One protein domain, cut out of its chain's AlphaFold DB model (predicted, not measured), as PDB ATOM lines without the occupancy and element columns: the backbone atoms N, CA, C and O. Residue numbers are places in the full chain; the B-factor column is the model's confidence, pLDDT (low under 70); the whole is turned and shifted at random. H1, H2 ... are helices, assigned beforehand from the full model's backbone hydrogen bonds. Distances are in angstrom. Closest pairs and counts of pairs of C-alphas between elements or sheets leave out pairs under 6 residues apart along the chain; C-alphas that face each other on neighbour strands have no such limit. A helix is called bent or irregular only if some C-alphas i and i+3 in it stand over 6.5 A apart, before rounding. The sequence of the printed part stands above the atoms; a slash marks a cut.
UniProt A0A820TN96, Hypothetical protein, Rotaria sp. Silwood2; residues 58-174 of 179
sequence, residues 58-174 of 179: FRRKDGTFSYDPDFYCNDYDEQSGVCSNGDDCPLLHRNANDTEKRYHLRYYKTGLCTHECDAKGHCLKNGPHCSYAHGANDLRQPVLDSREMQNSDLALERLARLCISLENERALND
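What this domain is: This is residues 58 to 174 of the 179 residues of the protein "Hypothetical protein" of Rotaria sp. Silwood2 (UniProt A0A820TN96). This domain has little regular structure: two loop-built lobes, residues 58 to 95 and 114 to 138, lie on either side of the short helix H1, and the long final helix H2 runs along one side. The printed part has 117 residues with two named helices, H1 then H2, and no named strand. Its class is all helix, though the helices hold only 28 residues. It is compact, with a radius of gyration of the C-alphas of 15.5 A, and spans 43 by 42 by 25 A.

Where its parts are: The printed part begins at C-alpha 58 (23.832, -51.858, -1.972). Residues 76 to 77 pair with residues 82 to 83, antiparallel. H1, residues 96 to 102, is irregular: C-alphas 97 and 100 are 8.6 A apart. H2, residues 152 to 172, is 30.5 A long and ends at C-alpha 172 (42.732, -31.221, -3.499).

How they stand to each other: H1 and H2 are apart. Within hydrogen-bond range are 1 of 3 O i to N i+4 and 1 of 4 O i to N i+3 pairs in H1, and 15 of 17 O i to N i+4 pairs in H2.

The domain as a whole: The C-alphas farthest apart, of Ser 84 and Ala 119, are 44.2 A apart. The link from H1 to H2, 49 residues, is long. The printed part has no cut. The pLDDT is under 70 at residues 150 to 157, 160 to 161 and 163 to 174.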
ATOM      1  N   PHE A  58      25.288 -51.773  -1.966       93.62
ATOM      2  CA  PHE A  58      23.832 -51.858  -1.972       93.62
ATOM      3  C   PHE A  58      23.251 -51.313  -0.672       93.62
ATOM      4  O   PHE A  58      23.909 -51.292   0.365       93.62
ATOM      5  N   ARG A  59      21.991 -50.874  -0.736       92.94
ATOM      6  CA  ARG A  59      21.217 -50.512   0.450       92.94
ATOM      7  C   ARG A  59      20.442 -51.737   0.927       92.94
ATOM      8  O   ARG A  59      19.726 -52.362   0.142       92.94
ATOM      9  N   ARG A  60      20.611 -52.098   2.196       92.25
ATOM     10  CA  ARG A  60      19.890 -53.178   2.875       92.25
ATOM     11  C   ARG A  60      18.416 -52.795   3.067       92.25
ATOM     12  O   ARG A  60      18.015 -51.648   2.860       92.25
ATOM     13  N   LYS A  61      17.592 -53.772   3.462       91.25
ATOM     14  CA  LYS A  61      16.147 -53.571   3.700       91.25
ATOM     15  C   LYS A  61      15.861 -52.575   4.829       91.25
ATOM     16  O   LYS A  61      14.856 -51.883   4.767       91.25
ATOM     17  N   ASP A  62      16.749 -52.491   5.816       90.19
ATOM     18  CA  ASP A  62      16.700 -51.524   6.923       90.19
ATOM     19  C   ASP A  62      17.194 -50.113   6.530       90.19
ATOM     20  O   ASP A  62      17.242 -49.199   7.356       90.19
ATOM     21  N   GLY A  63      17.573 -49.922   5.263       87.25
ATOM     22  CA  GLY A  63      18.042 -48.651   4.731       87.25
ATOM     23  C   GLY A  63      19.522 -48.346   4.979       87.25
ATOM     24  O   GLY A  63      19.985 -47.305   4.514       87.25
ATOM     25  N   THR A  64      20.275 -49.230   5.637       92.81
ATOM     26  CA  THR A  64      21.726 -49.071   5.828       92.81
ATOM     27  C   THR A  64      22.518 -49.543   4.605       92.81
ATOM     28  O   THR A  64      22.024 -50.335   3.795       92.81
ATOM     29  N   PHE A  65      23.747 -49.062   4.427       95.44
ATOM     30  CA  PHE A  65      24.630 -49.545   3.361       95.44
ATOM     31  C   PHE A  65      25.271 -50.910   3.663       95.44
ATOM     32  O   PHE A  65      25.378 -51.356   4.804       95.44
ATOM     33  N   SER A  66      25.705 -51.599   2.605       95.94
ATOM     34  CA  SER A  66      26.486 -52.838   2.694       95.94
ATOM     35  C   SER A  66      27.833 -52.636   3.390       95.94
ATOM     36  O   SER A  66      28.243 -53.520   4.137       95.94
ATOM     37  N   TYR A  67      28.465 -51.482   3.164       97.69
ATOM     38  CA  TYR A  67      29.665 -50.985   3.833       97.69
ATOM     39  C   TYR A  67      29.585 -49.451   3.940       97.69
ATOM     40  O   TYR A  67      28.858 -48.809   3.177       97.69
ATOM     41  N   ASP A  68      30.288 -48.869   4.904       95.81
ATOM     42  CA  ASP A  68      30.303 -47.434   5.168       95.81
ATOM     43  C   ASP A  68      31.002 -46.657   4.032       95.81
ATOM     44  O   ASP A  68      32.043 -47.107   3.552       95.81
ATOM     45  N   PRO A  69      30.456 -45.519   3.562       94.50
ATOM     46  CA  PRO A  69      31.050 -44.758   2.462       94.50
ATOM     47  C   PRO A  69      32.280 -43.924   2.848       94.50
ATOM     48  O   PRO A  69      32.973 -43.454   1.944       94.50
ATOM     49  N   ASP A  70      32.534 -43.714   4.143       93.12
ATOM     50  CA  ASP A  70      33.458 -42.687   4.641       93.12
ATOM     51  C   ASP A  70      34.579 -43.258   5.509       93.12
ATOM     52  O   ASP A  70      35.720 -42.786   5.452       93.12
ATOM     53  N   PHE A  71      34.281 -44.291   6.296       95.94
ATOM     54  CA  PHE A  71      35.249 -44.889   7.208       95.94
ATOM     55  C   PHE A  71      35.997 -46.054   6.558       95.94
ATOM     56  O   PHE A  71      35.431 -47.115   6.293       95.94
ATOM     57  N   TYR A  72      37.298 -45.857   6.337       97.88
ATOM     58  CA  TYR A  72      38.192 -46.880   5.798       97.88
ATOM     59  C   TYR A  72      38.497 -47.993   6.809       97.88
ATOM     60  O   TYR A  72      38.681 -47.750   8.000       97.88
ATOM     61  N   CYS A  73      38.587 -49.219   6.304       98.06
ATOM     62  CA  CYS A  73      39.055 -50.392   7.026       98.06
ATOM     63  C   CYS A  73      40.579 -50.349   7.172       98.06
ATOM     64  O   CYS A  73      41.287 -50.229   6.174       98.06
ATOM     65  N   ASN A  74      41.078 -50.524   8.396       97.25
ATOM     66  CA  ASN A  74      42.517 -50.621   8.661       97.25
ATOM     67  C   ASN A  74      43.083 -52.031   8.415       97.25
ATOM     68  O   ASN A  74      44.292 -52.182   8.282       97.25
ATOM     69  N   ASP A  75      42.218 -53.046   8.333       97.44
ATOM     70  CA  ASP A  75      42.608 -54.450   8.140       97.44
ATOM     71  C   ASP A  75      42.627 -54.866   6.658       97.44
ATOM     72  O   ASP A  75      42.848 -56.036   6.339       97.44
ATOM     73  N   TYR A  76      42.327 -53.940   5.740       98.25
ATOM     74  CA  TYR A  76      42.410 -54.186   4.304       98.25
ATOM     75  C   TYR A  76      43.833 -53.936   3.810       98.25
ATOM     76  O   TYR A  76      44.351 -52.823   3.904       98.25
ATOM     77  N   ASP A  77      44.448 -54.961   3.236       97.75
ATOM     78  CA  ASP A  77      45.771 -54.867   2.637       97.75
ATOM     79  C   ASP A  77      45.663 -54.385   1.179       97.75
ATOM     80  O   ASP A  77      45.147 -55.079   0.297       97.75
ATOM     81  N   GLU A  78      46.156 -53.173   0.911       95.81
ATOM     82  CA  GLU A  78      46.029 -52.505  -0.393       95.81
ATOM     83  C   GLU A  78      46.854 -53.163  -1.514       95.81
ATOM     84  O   GLU A  78      46.559 -52.983  -2.701       95.81
ATOM     85  N   GLN A  79      47.889 -53.934  -1.166       94.31
ATOM     86  CA  GLN A  79      48.752 -54.597  -2.146       94.31
ATOM     87  C   GLN A  79      48.118 -55.896  -2.646       94.31
ATOM     88  O   GLN A  79      48.039 -56.134  -3.852       94.31
ATOM     89  N   SER A  80      47.639 -56.722  -1.721       96.81
ATOM     90  CA  SER A  80      47.027 -58.022  -1.992       96.81
ATOM     91  C   SER A  80      45.538 -57.928  -2.324       96.81
ATOM     92  O   SER A  80      45.023 -58.776  -3.052       96.81
ATOM     93  N   GLY A  81      44.841 -56.899  -1.840       96.75
ATOM     94  CA  GLY A  81      43.398 -56.744  -2.004       96.75
ATOM     95  C   GLY A  81      42.564 -57.638  -1.091       96.75
ATOM     96  O   GLY A  81      41.471 -58.064  -1.475       96.75
ATOM     97  N   VAL A  82      43.094 -57.975   0.087       97.19
ATOM     98  CA  VAL A  82      42.476 -58.911   1.033       97.19
ATOM     99  C   VAL A  82      42.157 -58.195   2.345       97.19
ATOM    100  O   VAL A  82      42.955 -57.414   2.848       97.19
ATOM    101  N   CYS A  83      40.986 -58.487   2.909       98.00
ATOM    102  CA  CYS A  83      40.585 -58.088   4.259       98.00
ATOM    103  C   CYS A  83      40.228 -59.341   5.062       98.00
ATOM    104  O   CYS A  83      39.607 -60.259   4.522       98.00
ATOM    105  N   SER A  84      40.550 -59.347   6.355       97.50
ATOM    106  CA  SER A  84      40.140 -60.387   7.312       97.50
ATOM    107  C   SER A  84      38.620 -60.594   7.359       97.50
ATOM    108  O   SER A  84      38.155 -61.722   7.496       97.50
ATOM    109  N   ASN A  85      37.850 -59.517   7.183       97.44
ATOM    110  CA  ASN A  85      36.387 -59.525   7.165       97.44
ATOM    111  C   ASN A  85      35.793 -59.791   5.766       97.44
ATOM    112  O   ASN A  85      34.573 -59.814   5.610       97.44
ATOM    113  N   GLY A  86      36.633 -59.971   4.739       97.06
ATOM    114  CA  GLY A  86      36.206 -60.301   3.380       97.06
ATOM    115  C   GLY A  86      35.148 -59.350   2.810       97.06
ATOM    116  O   GLY A  86      35.246 -58.127   2.938       97.06
ATOM    117  N   ASP A  87      34.128 -59.918   2.165       96.62
ATOM    118  CA  ASP A  87      33.034 -59.146   1.564       96.62
ATOM    119  C   ASP A  87      32.058 -58.566   2.594       96.62
ATOM    120  O   ASP A  87      31.429 -57.542   2.316       96.62
ATOM    121  N   ASP A  88      31.996 -59.154   3.790       97.00
ATOM    122  CA  ASP A  88      31.122 -58.725   4.886       97.00
ATOM    123  C   ASP A  88      31.698 -57.558   5.704       97.00
ATOM    124  O   ASP A  88      31.031 -57.057   6.612       97.00
ATOM    125  N   CYS A  89      32.914 -57.088   5.389       98.19
ATOM    126  CA  CYS A  89      33.523 -55.941   6.057       98.19
ATOM    127  C   CYS A  89      32.591 -54.710   6.006       98.19
ATOM    128  O   CYS A  89      32.268 -54.233   4.914       98.19
ATOM    129  N   PRO A  90      32.179 -54.138   7.150       97.38
ATOM    130  CA  PRO A  90      31.255 -53.009   7.164       97.38
ATOM    131  C   PRO A  90      31.940 -51.678   6.834       97.38
ATOM    132  O   PRO A  90      31.263 -50.658   6.780       97.38
ATOM    133  N   LEU A  91      33.261 -51.667   6.646       98.25
ATOM    134  CA  LEU A  91      34.067 -50.478   6.381       98.25
ATOM    135  C   LEU A  91      34.536 -50.447   4.924       98.25
ATOM    136  O   LEU A  91      34.591 -51.477   4.248       98.25
ATOM    137  N   LEU A  92      34.888 -49.260   4.450       98.25
ATOM    138  CA  LEU A  92      35.369 -49.006   3.099       98.25
ATOM    139  C   LEU A  92      36.769 -49.602   2.879       98.25
ATOM    140  O   LEU A  92      37.662 -49.407   3.701       98.25
ATOM    141  N   HIS A  93      37.017 -50.278   1.759       98.50
ATOM    142  CA  HIS A  93      38.366 -50.723   1.397       98.50
ATOM    143  C   HIS A  93      39.037 -49.727   0.450       98.50
ATOM    144  O   HIS A  93      38.455 -49.338  -0.564       98.50
ATOM    145  N   ARG A  94      40.300 -49.366   0.728       97.50
ATOM    146  CA  ARG A  94      41.117 -48.545  -0.180       97.50
ATOM    147  C   ARG A  94      41.686 -49.401  -1.312       97.50
ATOM    148  O   ARG A  94      42.883 -49.652  -1.409       97.50
ATOM    149  N   ASN A  95      40.805 -49.907  -2.162       96.19
ATOM    150  CA  ASN A  95      41.210 -50.669  -3.333       96.19
ATOM    151  C   ASN A  95      41.850 -49.763  -4.404       96.19
ATOM    152  O   ASN A  95      41.835 -48.534  -4.306       96.19
ATOM    153  N   ALA A  96      42.449 -50.358  -5.437       94.50
ATOM    154  CA  ALA A  96      43.179 -49.618  -6.458       94.50
ATOM    155  C   ALA A  96      42.287 -48.548  -7.102       94.50
ATOM    156  O   ALA A  96      41.175 -48.832  -7.560       94.50
ATOM    157  N   ASN A  97      42.798 -47.317  -7.153       91.56
ATOM    158  CA  ASN A  97      42.063 -46.128  -7.580       91.56
ATOM    159  C   ASN A  97      40.776 -45.879  -6.774       91.56
ATOM    160  O   ASN A  97      39.819 -45.341  -7.333       91.56
ATOM    161  N   ASP A  98      40.754 -46.239  -5.490       96.31
ATOM    162  CA  ASP A  98      39.698 -45.920  -4.519       96.31
ATOM    163  C   ASP A  98      38.278 -46.117  -5.084       96.31
ATOM    164  O   ASP A  98      37.384 -45.270  -4.987       96.31
ATOM    165  N   THR A  99      38.098 -47.218  -5.817       96.94
ATOM    166  CA  THR A  99      36.883 -47.437  -6.602       96.94
ATOM    167  C   THR A  99      35.696 -47.796  -5.718       96.94
ATOM    168  O   THR A  99      34.571 -47.475  -6.099       96.94
ATOM    169  N   GLU A 100      35.899 -48.373  -4.526       98.44
ATOM    170  CA  GLU A 100      34.796 -48.567  -3.572       98.44
ATOM    171  C   GLU A 100      34.150 -47.242  -3.153       98.44
ATOM    172  O   GLU A 100      32.916 -47.178  -3.148       98.44
ATOM    173  N   LYS A 101      34.943 -46.188  -2.885       97.56
ATOM    174  CA  LYS A 101      34.429 -44.851  -2.535       97.56
ATOM    175  C   LYS A 101      33.853 -44.161  -3.760       97.56
ATOM    176  O   LYS A 101      32.682 -43.782  -3.775       97.56
ATOM    177  N   ARG A 102      34.654 -44.042  -4.827       96.19
ATOM    178  CA  ARG A 102      34.304 -43.278  -6.039       96.19
ATOM    179  C   ARG A 102      33.046 -43.793  -6.736       96.19
ATOM    180  O   ARG A 102      32.309 -43.011  -7.331       96.19
ATOM    181  N   TYR A 103      32.792 -45.098  -6.659       97.50
ATOM    182  CA  TYR A 103      31.617 -45.739  -7.244       97.50
ATOM    183  C   TYR A 103      30.576 -46.138  -6.189       97.50
ATOM    184  O   TYR A 103      29.724 -46.992  -6.449       97.50
ATOM    185  N   HIS A 104      30.628 -45.558  -4.990       97.69
ATOM    186  CA  HIS A 104      29.611 -45.779  -3.970       97.69
ATOM    187  C   HIS A 104      28.277 -45.124  -4.361       97.69
ATOM    188  O   HIS A 104      28.256 -44.087  -5.027       97.69
ATOM    189  N   LEU A 105      27.155 -45.657  -3.858       95.44
ATOM    190  CA  LEU A 105      25.822 -45.048  -4.012       95.44
ATOM    191  C   LEU A 105      25.766 -43.602  -3.476       95.44
ATOM    192  O   LEU A 105      24.929 -42.808  -3.898       95.44
ATOM    193  N   ARG A 106      26.672 -43.239  -2.567       93.75
ATOM    194  CA  ARG A 106      26.797 -41.884  -2.019       93.75
ATOM    195  C   ARG A 106      27.492 -40.903  -2.974       93.75
ATOM    196  O   ARG A 106      27.160 -39.724  -2.954       93.75
ATOM    197  N   TYR A 107      28.434 -41.369  -3.793       95.38
ATOM    198  CA  TYR A 107      29.428 -40.497  -4.435       95.38
ATOM    199  C   TYR A 107      29.459 -40.556  -5.957       95.38
ATOM    200  O   TYR A 107      29.773 -39.561  -6.610       95.38
ATOM    201  N   TYR A 108      29.128 -41.703  -6.546       96.25
ATOM    202  CA  TYR A 108      29.192 -41.854  -7.994       96.25
ATOM    203  C   TYR A 108      28.274 -40.841  -8.676       96.25
ATOM    204  O   TYR A 108      27.084 -40.832  -8.388       96.25
ATOM    205  N   LYS A 109      28.811 -40.013  -9.573       95.38
ATOM    206  CA  LYS A 109      28.094 -39.017 -10.388       95.38
ATOM    207  C   LYS A 109      27.276 -37.992  -9.592       95.38
ATOM    208  O   LYS A 109      26.378 -37.378 -10.156       95.38
ATOM    209  N   THR A 110      27.571 -37.774  -8.312       93.12
ATOM    210  CA  THR A 110      26.838 -36.803  -7.471       93.12
ATOM    211  C   THR A 110      27.469 -35.413  -7.457       93.12
ATOM    212  O   THR A 110      26.841 -34.460  -7.011       93.12
ATOM    213  N   GLY A 111      28.683 -35.278  -8.002       91.38
ATOM    214  CA  GLY A 111      29.347 -34.000  -8.259       91.38
ATOM    215  C   GLY A 111      29.739 -33.852  -9.730       91.38
ATOM    216  O   GLY A 111      30.070 -34.841 -10.391       91.38
ATOM    217  N   LEU A 112      29.719 -32.619 -10.243       90.62
ATOM    218  CA  LEU A 112      30.145 -32.307 -11.610       90.62
ATOM    219  C   LEU A 112      31.666 -32.447 -11.768       90.62
ATOM    220  O   LEU A 112      32.433 -32.067 -10.886       90.62
ATOM    221  N   CYS A 113      32.116 -32.962 -12.907       92.19
ATOM    222  CA  CYS A 113      33.527 -32.976 -13.262       92.19
ATOM    223  C   CYS A 113      33.967 -31.573 -13.699       92.19
ATOM    224  O   CYS A 113      33.227 -30.874 -14.387       92.19
ATOM    225  N   THR A 114      35.181 -31.167 -13.327       91.69
ATOM    226  CA  THR A 114      35.805 -29.907 -13.775       91.69
ATOM    227  C   THR A 114      36.566 -30.056 -15.087       91.69
ATOM    228  O   THR A 114      36.930 -29.059 -15.703       91.69
ATOM    229  N   HIS A 115      36.840 -31.291 -15.504       90.88
ATOM    230  CA  HIS A 115      37.576 -31.572 -16.724       90.88
ATOM    231  C   HIS A 115      36.630 -31.679 -17.915       90.88
ATOM    232  O   HIS A 115      35.541 -32.254 -17.825       90.88
ATOM    233  N   GLU A 116      37.085 -31.162 -19.050       92.06
ATOM    234  CA  GLU A 116      36.377 -31.291 -20.316       92.06
ATOM    235  C   GLU A 116      36.342 -32.748 -20.796       92.06
ATOM    236  O   GLU A 116      37.085 -33.619 -20.321       92.06
ATOM    237  N   CYS A 117      35.450 -33.004 -21.748       94.62
ATOM    238  CA  CYS A 117      35.382 -34.272 -22.455       94.62
ATOM    239  C   CYS A 117      36.058 -34.176 -23.822       94.62
ATOM    240  O   CYS A 117      36.048 -33.124 -24.458       94.62
ATOM    241  N   ASP A 118      36.592 -35.298 -24.298       94.25
ATOM    242  CA  ASP A 118      36.980 -35.458 -25.695       94.25
ATOM    243  C   ASP A 118      35.748 -35.498 -26.624       94.25
ATOM    244  O   ASP A 118      34.592 -35.526 -26.190       94.25
ATOM    245  N   ALA A 119      35.991 -35.566 -27.935       95.00
ATOM    246  CA  ALA A 119      34.933 -35.668 -28.944       95.00
ATOM    247  C   ALA A 119      34.066 -36.944 -28.829       95.00
ATOM    248  O   ALA A 119      33.012 -37.024 -29.457       95.00
ATOM    249  N   LYS A 120      34.502 -37.947 -28.055       91.94
ATOM    250  CA  LYS A 120      33.760 -39.186 -27.777       91.94
ATOM    251  C   LYS A 120      32.951 -39.097 -26.477       91.94
ATOM    252  O   LYS A 120      32.238 -40.045 -26.155       91.94
ATOM    253  N   GLY A 121      33.033 -37.982 -25.748       90.44
ATOM    254  CA  GLY A 121      32.355 -37.785 -24.469       90.44
ATOM    255  C   GLY A 121      33.088 -38.400 -23.272       90.44
ATOM    256  O   GLY A 121      32.476 -38.585 -22.222       90.44
ATOM    257  N   HIS A 122      34.370 -38.746 -23.405       92.81
ATOM    258  CA  HIS A 122      35.181 -39.245 -22.293       92.81
ATOM    259  C   HIS A 122      35.934 -38.111 -21.608       92.81
ATOM    260  O   HIS A 122      36.476 -37.232 -22.273       92.81
ATOM    261  N   CYS A 123      36.047 -38.172 -20.283       94.31
ATOM    262  CA  CYS A 123      36.830 -37.216 -19.506       94.31
ATOM    263  C   CYS A 123      38.284 -37.166 -19.999       94.31
ATOM    264  O   CYS A 123      38.943 -38.206 -20.053       94.31
ATOM    265  N   LEU A 124      38.830 -35.979 -20.265       91.56
ATOM    266  CA  LEU A 124      40.228 -35.848 -20.698       91.56
ATOM    267  C   LEU A 124      41.238 -36.302 -19.630       91.56
ATOM    268  O   LEU A 124      42.322 -36.773 -19.965       91.56
ATOM    269  N   LYS A 125      40.887 -36.179 -18.344       89.56
ATOM    270  CA  LYS A 125      41.745 -36.594 -17.221       89.56
ATOM    271  C   LYS A 125      41.535 -38.062 -16.838       89.56
ATOM    272  O   LYS A 125      42.505 -38.789 -16.644       89.56
ATOM    273  N   ASN A 126      40.274 -38.477 -16.712       88.38
ATOM    274  CA  ASN A 126      39.878 -39.752 -16.097       88.38
ATOM    275  C   ASN A 126      39.325 -40.783 -17.099       88.38
ATOM    276  O   ASN A 126      38.910 -41.878 -16.716       88.38
ATOM    277  N   GLY A 127      39.307 -40.443 -18.387       91.75
ATOM    278  CA  GLY A 127      38.848 -41.316 -19.458       91.75
ATOM    279  C   GLY A 127      37.358 -41.684 -19.365       91.75
ATOM    280  O   GLY A 127      36.550 -40.932 -18.806       91.75
ATOM    281  N   PRO A 128      36.960 -42.847 -19.918       93.06
ATOM    282  CA  PRO A 128      35.561 -43.282 -19.966       93.06
ATOM    283  C   PRO A 128      34.976 -43.624 -18.588       93.06
ATOM    284  O   PRO A 128      33.760 -43.690 -18.432       93.06
ATOM    285  N   HIS A 129      35.833 -43.847 -17.591       95.44
ATOM    286  CA  HIS A 129      35.469 -44.272 -16.242       95.44
ATOM    287  C   HIS A 129      35.579 -43.114 -15.241       95.44
ATOM    288  O   HIS A 129      35.970 -43.298 -14.089       95.44
ATOM    289  N   CYS A 130      35.274 -41.886 -15.662       95.25
ATOM    290  CA  CYS A 130      35.195 -40.786 -14.712       95.25
ATOM    291  C   CYS A 130      33.990 -40.978 -13.780       95.25
ATOM    292  O   CYS A 130      32.853 -41.131 -14.236       95.25
ATOM    293  N   SER A 131      34.236 -40.950 -12.469       95.88
ATOM    294  CA  SER A 131      33.198 -41.055 -11.440       95.88
ATOM    295  C   SER A 131      32.412 -39.759 -11.232       95.88
ATOM    296  O   SER A 131      31.369 -39.802 -10.593       95.88
ATOM    297  N   TYR A 132      32.867 -38.627 -11.776       95.00
ATOM    298  CA  TYR A 132      32.165 -37.341 -11.722       95.00
ATOM    299  C   TYR A 132      31.270 -37.129 -12.945       95.00
ATOM    300  O   TYR A 132      31.514 -37.692 -14.015       95.00
ATOM    301  N   ALA A 133      30.215 -36.339 -12.783       94.81
ATOM    302  CA  ALA A 133      29.213 -36.093 -13.809       94.81
ATOM    303  C   ALA A 133      29.682 -35.068 -14.850       94.81
ATOM    304  O   ALA A 133      30.083 -33.960 -14.497       94.81
ATOM    305  N   HIS A 134      29.589 -35.391 -16.136       93.12
ATOM    306  CA  HIS A 134      29.904 -34.452 -17.220       93.12
ATOM    307  C   HIS A 134      28.638 -33.772 -17.750       93.12
ATOM    308  O   HIS A 134      28.147 -34.079 -18.834       93.12
ATOM    309  N   GLY A 135      28.112 -32.843 -16.949       90.00
ATOM    310  CA  GLY A 135      26.896 -32.080 -17.233       90.00
ATOM    311  C   GLY A 135      25.741 -32.427 -16.294       90.00
ATOM    312  O   GLY A 135      25.715 -33.486 -15.669       90.00
ATOM    313  N   ALA A 136      24.759 -31.526 -16.198       90.38
ATOM    314  CA  ALA A 136      23.592 -31.697 -15.325       90.38
ATOM    315  C   ALA A 136      22.760 -32.939 -15.680       90.38
ATOM    316  O   ALA A 136      22.123 -33.537 -14.821       90.38
ATOM    317  N   ASN A 137      22.794 -33.354 -16.946       90.25
ATOM    318  CA  ASN A 137      22.158 -34.579 -17.399       90.25
ATOM    319  C   ASN A 137      22.861 -35.837 -16.865       90.25
ATOM    320  O   ASN A 137      22.188 -36.847 -16.713       90.25
ATOM    321  N   ASP A 138      24.172 -35.829 -16.620       92.88
ATOM    322  CA  ASP A 138      24.929 -36.963 -16.066       92.88
ATOM    323  C   ASP A 138      24.950 -36.967 -14.526       92.88
ATOM    324  O   ASP A 138      25.382 -37.943 -13.920       92.88
ATOM    325  N   LEU A 139      24.474 -35.891 -13.896       92.06
ATOM    326  CA  LEU A 139      24.425 -35.732 -12.447       92.06
ATOM    327  C   LEU A 139      23.302 -36.585 -11.841       92.06
ATOM    328  O   LEU A 139      22.171 -36.583 -12.330       92.06
ATOM    329  N   ARG A 140      23.605 -37.285 -10.746       90.75
ATOM    330  CA  ARG A 140      22.638 -38.072  -9.973       90.75
ATOM    331  C   ARG A 140      22.522 -37.564  -8.543       90.75
ATOM    332  O   ARG A 140      23.445 -36.956  -8.007       90.75
ATOM    333  N   GLN A 141      21.396 -37.867  -7.903       88.94
ATOM    334  CA  GLN A 141      21.225 -37.583  -6.481       88.94
ATOM    335  C   GLN A 141      21.964 -38.633  -5.636       88.94
ATOM    336  O   GLN A 141      21.851 -39.834  -5.915       88.94
ATOM    337  N   PRO A 142      22.719 -38.219  -4.605       90.06
ATOM    338  CA  PRO A 142      23.349 -39.157  -3.686       90.06
ATOM    339  C   PRO A 142      22.284 -39.939  -2.912       90.06
ATOM    340  O   PRO A 142      21.246 -39.409  -2.520       90.06
ATOM    341  N   VAL A 143      22.549 -41.222  -2.665       90.62
ATOM    342  CA  VAL A 143      21.735 -42.016  -1.736       90.62
ATOM    343  C   VAL A 143      22.284 -41.798  -0.333       90.62
ATOM    344  O   VAL A 143      23.501 -41.833  -0.142       90.62
ATOM    345  N   LEU A 144      21.395 -41.592   0.641       88.88
ATOM    346  CA  LEU A 144      21.754 -41.519   2.053       88.88
ATOM    347  C   LEU A 144      21.536 -42.858   2.762       88.88
ATOM    348  O   LEU A 144      20.640 -43.627   2.403       88.88
ATOM    349  N   ASP A 145      22.357 -43.106   3.778       87.94
ATOM    350  CA  ASP A 145      22.139 -44.172   4.753       87.94
ATOM    351  C   ASP A 145      20.954 -43.809   5.666       87.94
ATOM    352  O   ASP A 145      20.797 -42.641   6.037       87.94
ATOM    353  N   SER A 146      20.132 -44.782   6.067       86.94
ATOM    354  CA  SER A 146      18.983 -44.530   6.952       86.94
ATOM    355  C   SER A 146      19.367 -43.881   8.284       86.94
ATOM    356  O   SER A 146      18.590 -43.082   8.811       86.94
ATOM    357  N   ARG A 147      20.581 -44.129   8.793       83.38
ATOM    358  CA  ARG A 147      21.127 -43.478  10.000       83.38
ATOM    359  C   ARG A 147      21.270 -41.961   9.845       83.38
ATOM    360  O   ARG A 147      21.217 -41.233  10.829       83.38
ATOM    361  N   GLU A 148      21.409 -41.471   8.617       78.19
ATOM    362  CA  GLU A 148      21.532 -40.044   8.310       78.19
ATOM    363  C   GLU A 148      20.194 -39.383   7.949       78.19
ATOM    364  O   GLU A 148      20.117 -38.157   7.889       78.19
ATOM    365  N   MET A 149      19.141 -40.177   7.727       71.31
ATOM    366  CA  MET A 149      17.816 -39.709   7.299       71.31
ATOM    367  C   MET A 149      16.844 -39.443   8.458       71.31
ATOM    368  O   MET A 149      15.696 -39.081   8.217       71.31
ATOM    369  N   GLN A 150      17.274 -39.603   9.713       66.81
ATOM    370  CA  GLN A 150      16.395 -39.522  10.890       66.81
ATOM    371  C   GLN A 150      15.774 -38.128  11.133       66.81
ATOM    372  O   GLN A 150      14.867 -38.003  11.950       66.81
ATOM    373  N   ASN A 151      16.212 -37.090  10.411       68.12
ATOM    374  CA  ASN A 151      15.578 -35.771  10.397       68.12
ATOM    375  C   ASN A 151      15.596 -35.201   8.965       68.12
ATOM    376  O   ASN A 151      16.670 -35.015   8.394       68.12
ATOM    377  N   SER A 152      14.417 -34.946   8.384       63.03
ATOM    378  CA  SER A 152      14.254 -34.542   6.978       63.03
ATOM    379  C   SER A 152      14.907 -33.201   6.643       63.03
ATOM    380  O   SER A 152      15.508 -33.073   5.576       63.03
ATOM    381  N   ASP A 153      14.853 -32.233   7.560       63.69
ATOM    382  CA  ASP A 153      15.448 -30.906   7.356       63.69
ATOM    383  C   ASP A 153      16.979 -30.993   7.396       63.69
ATOM    384  O   ASP A 153      17.673 -30.453   6.532       63.69
ATOM    385  N   LEU A 154      17.511 -31.801   8.319       68.56
ATOM    386  CA  LEU A 154      18.940 -32.116   8.367       68.56
ATOM    387  C   LEU A 154      19.390 -32.964   7.169       68.56
ATOM    388  O   LEU A 154      20.551 -32.880   6.779       68.56
ATOM    389  N   ALA A 155      18.518 -33.784   6.579       68.44
ATOM    390  CA  ALA A 155      18.861 -34.610   5.426       68.44
ATOM    391  C   ALA A 155      19.118 -33.755   4.179       68.44
ATOM    392  O   ALA A 155      20.123 -33.966   3.502       68.44
ATOM    393  N   LEU A 156      18.272 -32.757   3.899       69.12
ATOM    394  CA  LEU A 156      18.483 -31.849   2.767       69.12
ATOM    395  C   LEU A 156      19.737 -30.986   2.957       69.12
ATOM    396  O   LEU A 156      20.525 -30.814   2.025       69.12
ATOM    397  N   GLU A 157      19.974 -30.515   4.179       69.81
ATOM    398  CA  GLU A 157      21.195 -29.786   4.518       69.81
ATOM    399  C   GLU A 157      22.445 -30.672   4.380       69.81
ATOM    400  O   GLU A 157      23.457 -30.249   3.821       69.81
ATOM    401  N   ARG A 158      22.377 -31.942   4.802       70.94
ATOM    402  CA  ARG A 158      23.452 -32.929   4.602       70.94
ATOM    403  C   ARG A 158      23.725 -33.182   3.124       70.94
ATOM    404  O   ARG A 158      24.892 -33.209   2.743       70.94
ATOM    405  N   LEU A 159      22.687 -33.319   2.295       73.25
ATOM    406  CA  LEU A 159      22.821 -33.458   0.840       73.25
ATOM    407  C   LEU A 159      23.551 -32.253   0.236       73.25
ATOM    408  O   LEU A 159      24.503 -32.432  -0.523       73.25
ATOM    409  N   ALA A 160      23.169 -31.036   0.630       68.88
ATOM    410  CA  ALA A 160      23.835 -29.815   0.186       68.88
ATOM    411  C   ALA A 160      25.309 -29.769   0.633       68.88
ATOM    412  O   ALA A 160      26.195 -29.478  -0.171       68.88
ATOM    413  N   ARG A 161      25.599 -30.129   1.890       69.12
ATOM    414  CA  ARG A 161      26.972 -30.193   2.416       69.12
ATOM    415  C   ARG A 161      27.820 -31.260   1.731       69.12
ATOM    416  O   ARG A 161      29.004 -31.024   1.528       69.12
ATOM    417  N   LEU A 162      27.244 -32.402   1.358       72.00
ATOM    418  CA  LEU A 162      27.919 -33.449   0.587       72.00
ATOM    419  C   LEU A 162      28.312 -32.947  -0.805       72.00
ATOM    420  O   LEU A 162      29.458 -33.137  -1.204       72.00
ATOM    421  N   CYS A 163      27.414 -32.248  -1.505       66.56
ATOM    422  CA  CYS A 163      27.733 -31.623  -2.793       66.56
ATOM    423  C   CYS A 163      28.915 -30.644  -2.673       66.56
ATOM    424  O   CYS A 163      29.860 -30.724  -3.458       66.56
ATOM    425  N   ILE A 164      28.911 -29.798  -1.637       61.22
ATOM    426  CA  ILE A 164      29.984 -28.825  -1.367       61.22
ATOM    427  C   ILE A 164      31.284 -29.520  -0.918       61.22
ATOM    428  O   ILE A 164      32.384 -29.137  -1.306       61.22
ATOM    429  N   SER A 165      31.195 -30.567  -0.099       61.19
ATOM    430  CA  SER A 165      32.369 -31.322   0.354       61.19
ATOM    431  C   SER A 165      33.050 -32.033  -0.810       61.19
ATOM    432  O   SER A 165      34.275 -32.036  -0.884       61.19
ATOM    433  N   LEU A 166      32.272 -32.584  -1.744       62.69
ATOM    434  CA  LEU A 166      32.807 -33.171  -2.970       62.69
ATOM    435  C   LEU A 166      33.468 -32.102  -3.841       62.69
ATOM    436  O   LEU A 166      34.538 -32.352  -4.380       62.69
ATOM    437  N   GLU A 167      32.892 -30.899  -3.944       61.47
ATOM    438  CA  GLU A 167      33.525 -29.725  -4.575       61.47
ATOM    439  C   GLU A 167      34.883 -29.358  -3.966       61.47
ATOM    440  O   GLU A 167      35.803 -29.001  -4.701       61.47
ATOM    441  N   ASN A 168      35.044 -29.512  -2.653       57.38
ATOM    442  CA  ASN A 168      36.303 -29.223  -1.971       57.38
ATOM    443  C   ASN A 168      37.322 -30.375  -2.077       57.38
ATOM    444  O   ASN A 168      38.492 -30.120  -2.352       57.38
ATOM    445  N   GLU A 169      36.905 -31.643  -1.943       58.06
ATOM    446  CA  GLU A 169      37.775 -32.807  -2.208       58.06
ATOM    447  C   GLU A 169      38.258 -32.828  -3.676       58.06
ATOM    448  O   GLU A 169      39.381 -33.261  -3.951       58.06
ATOM    449  N   ARG A 170      37.450 -32.303  -4.613       59.34
ATOM    450  CA  ARG A 170      37.801 -32.077  -6.030       59.34
ATOM    451  C   ARG A 170      38.955 -31.090  -6.221       59.34
ATOM    452  O   ARG A 170      39.691 -31.231  -7.191       59.34
ATOM    453  N   ALA A 171      39.108 -30.097  -5.344       53.75
ATOM    454  CA  ALA A 171      40.175 -29.098  -5.449       53.75
ATOM    455  C   ALA A 171      41.540 -29.628  -4.973       53.75
ATOM    456  O   ALA A 171      42.571 -29.053  -5.312       53.75
ATOM    457  N   LEU A 172      41.543 -30.710  -4.187       50.88
ATOM    458  CA  LEU A 172      42.732 -31.221  -3.499       50.88
ATOM    459  C   LEU A 172      43.278 -32.528  -4.090       50.88
ATOM    460  O   LEU A 172      44.442 -32.850  -3.862       50.88
ATOM    461  N   ASN A 173      42.472 -33.283  -4.841       49.94
ATOM    462  CA  ASN A 173      42.896 -34.563  -5.405       49.94
ATOM    463  C   ASN A 173      43.367 -34.418  -6.857       49.94
ATOM    464  O   ASN A 173      42.566 -34.347  -7.788       49.94
ATOM    465  N   ASP A 174      44.686 -34.468  -7.056       49.47
ATOM    466  CA  ASP A 174      45.274 -34.811  -8.349       49.47
ATOM    467  C   ASP A 174      45.038 -36.311  -8.600       49.47
ATOM    468  O   ASP A 174      45.833 -37.171  -8.215       49.47
TER     469      ASP A 174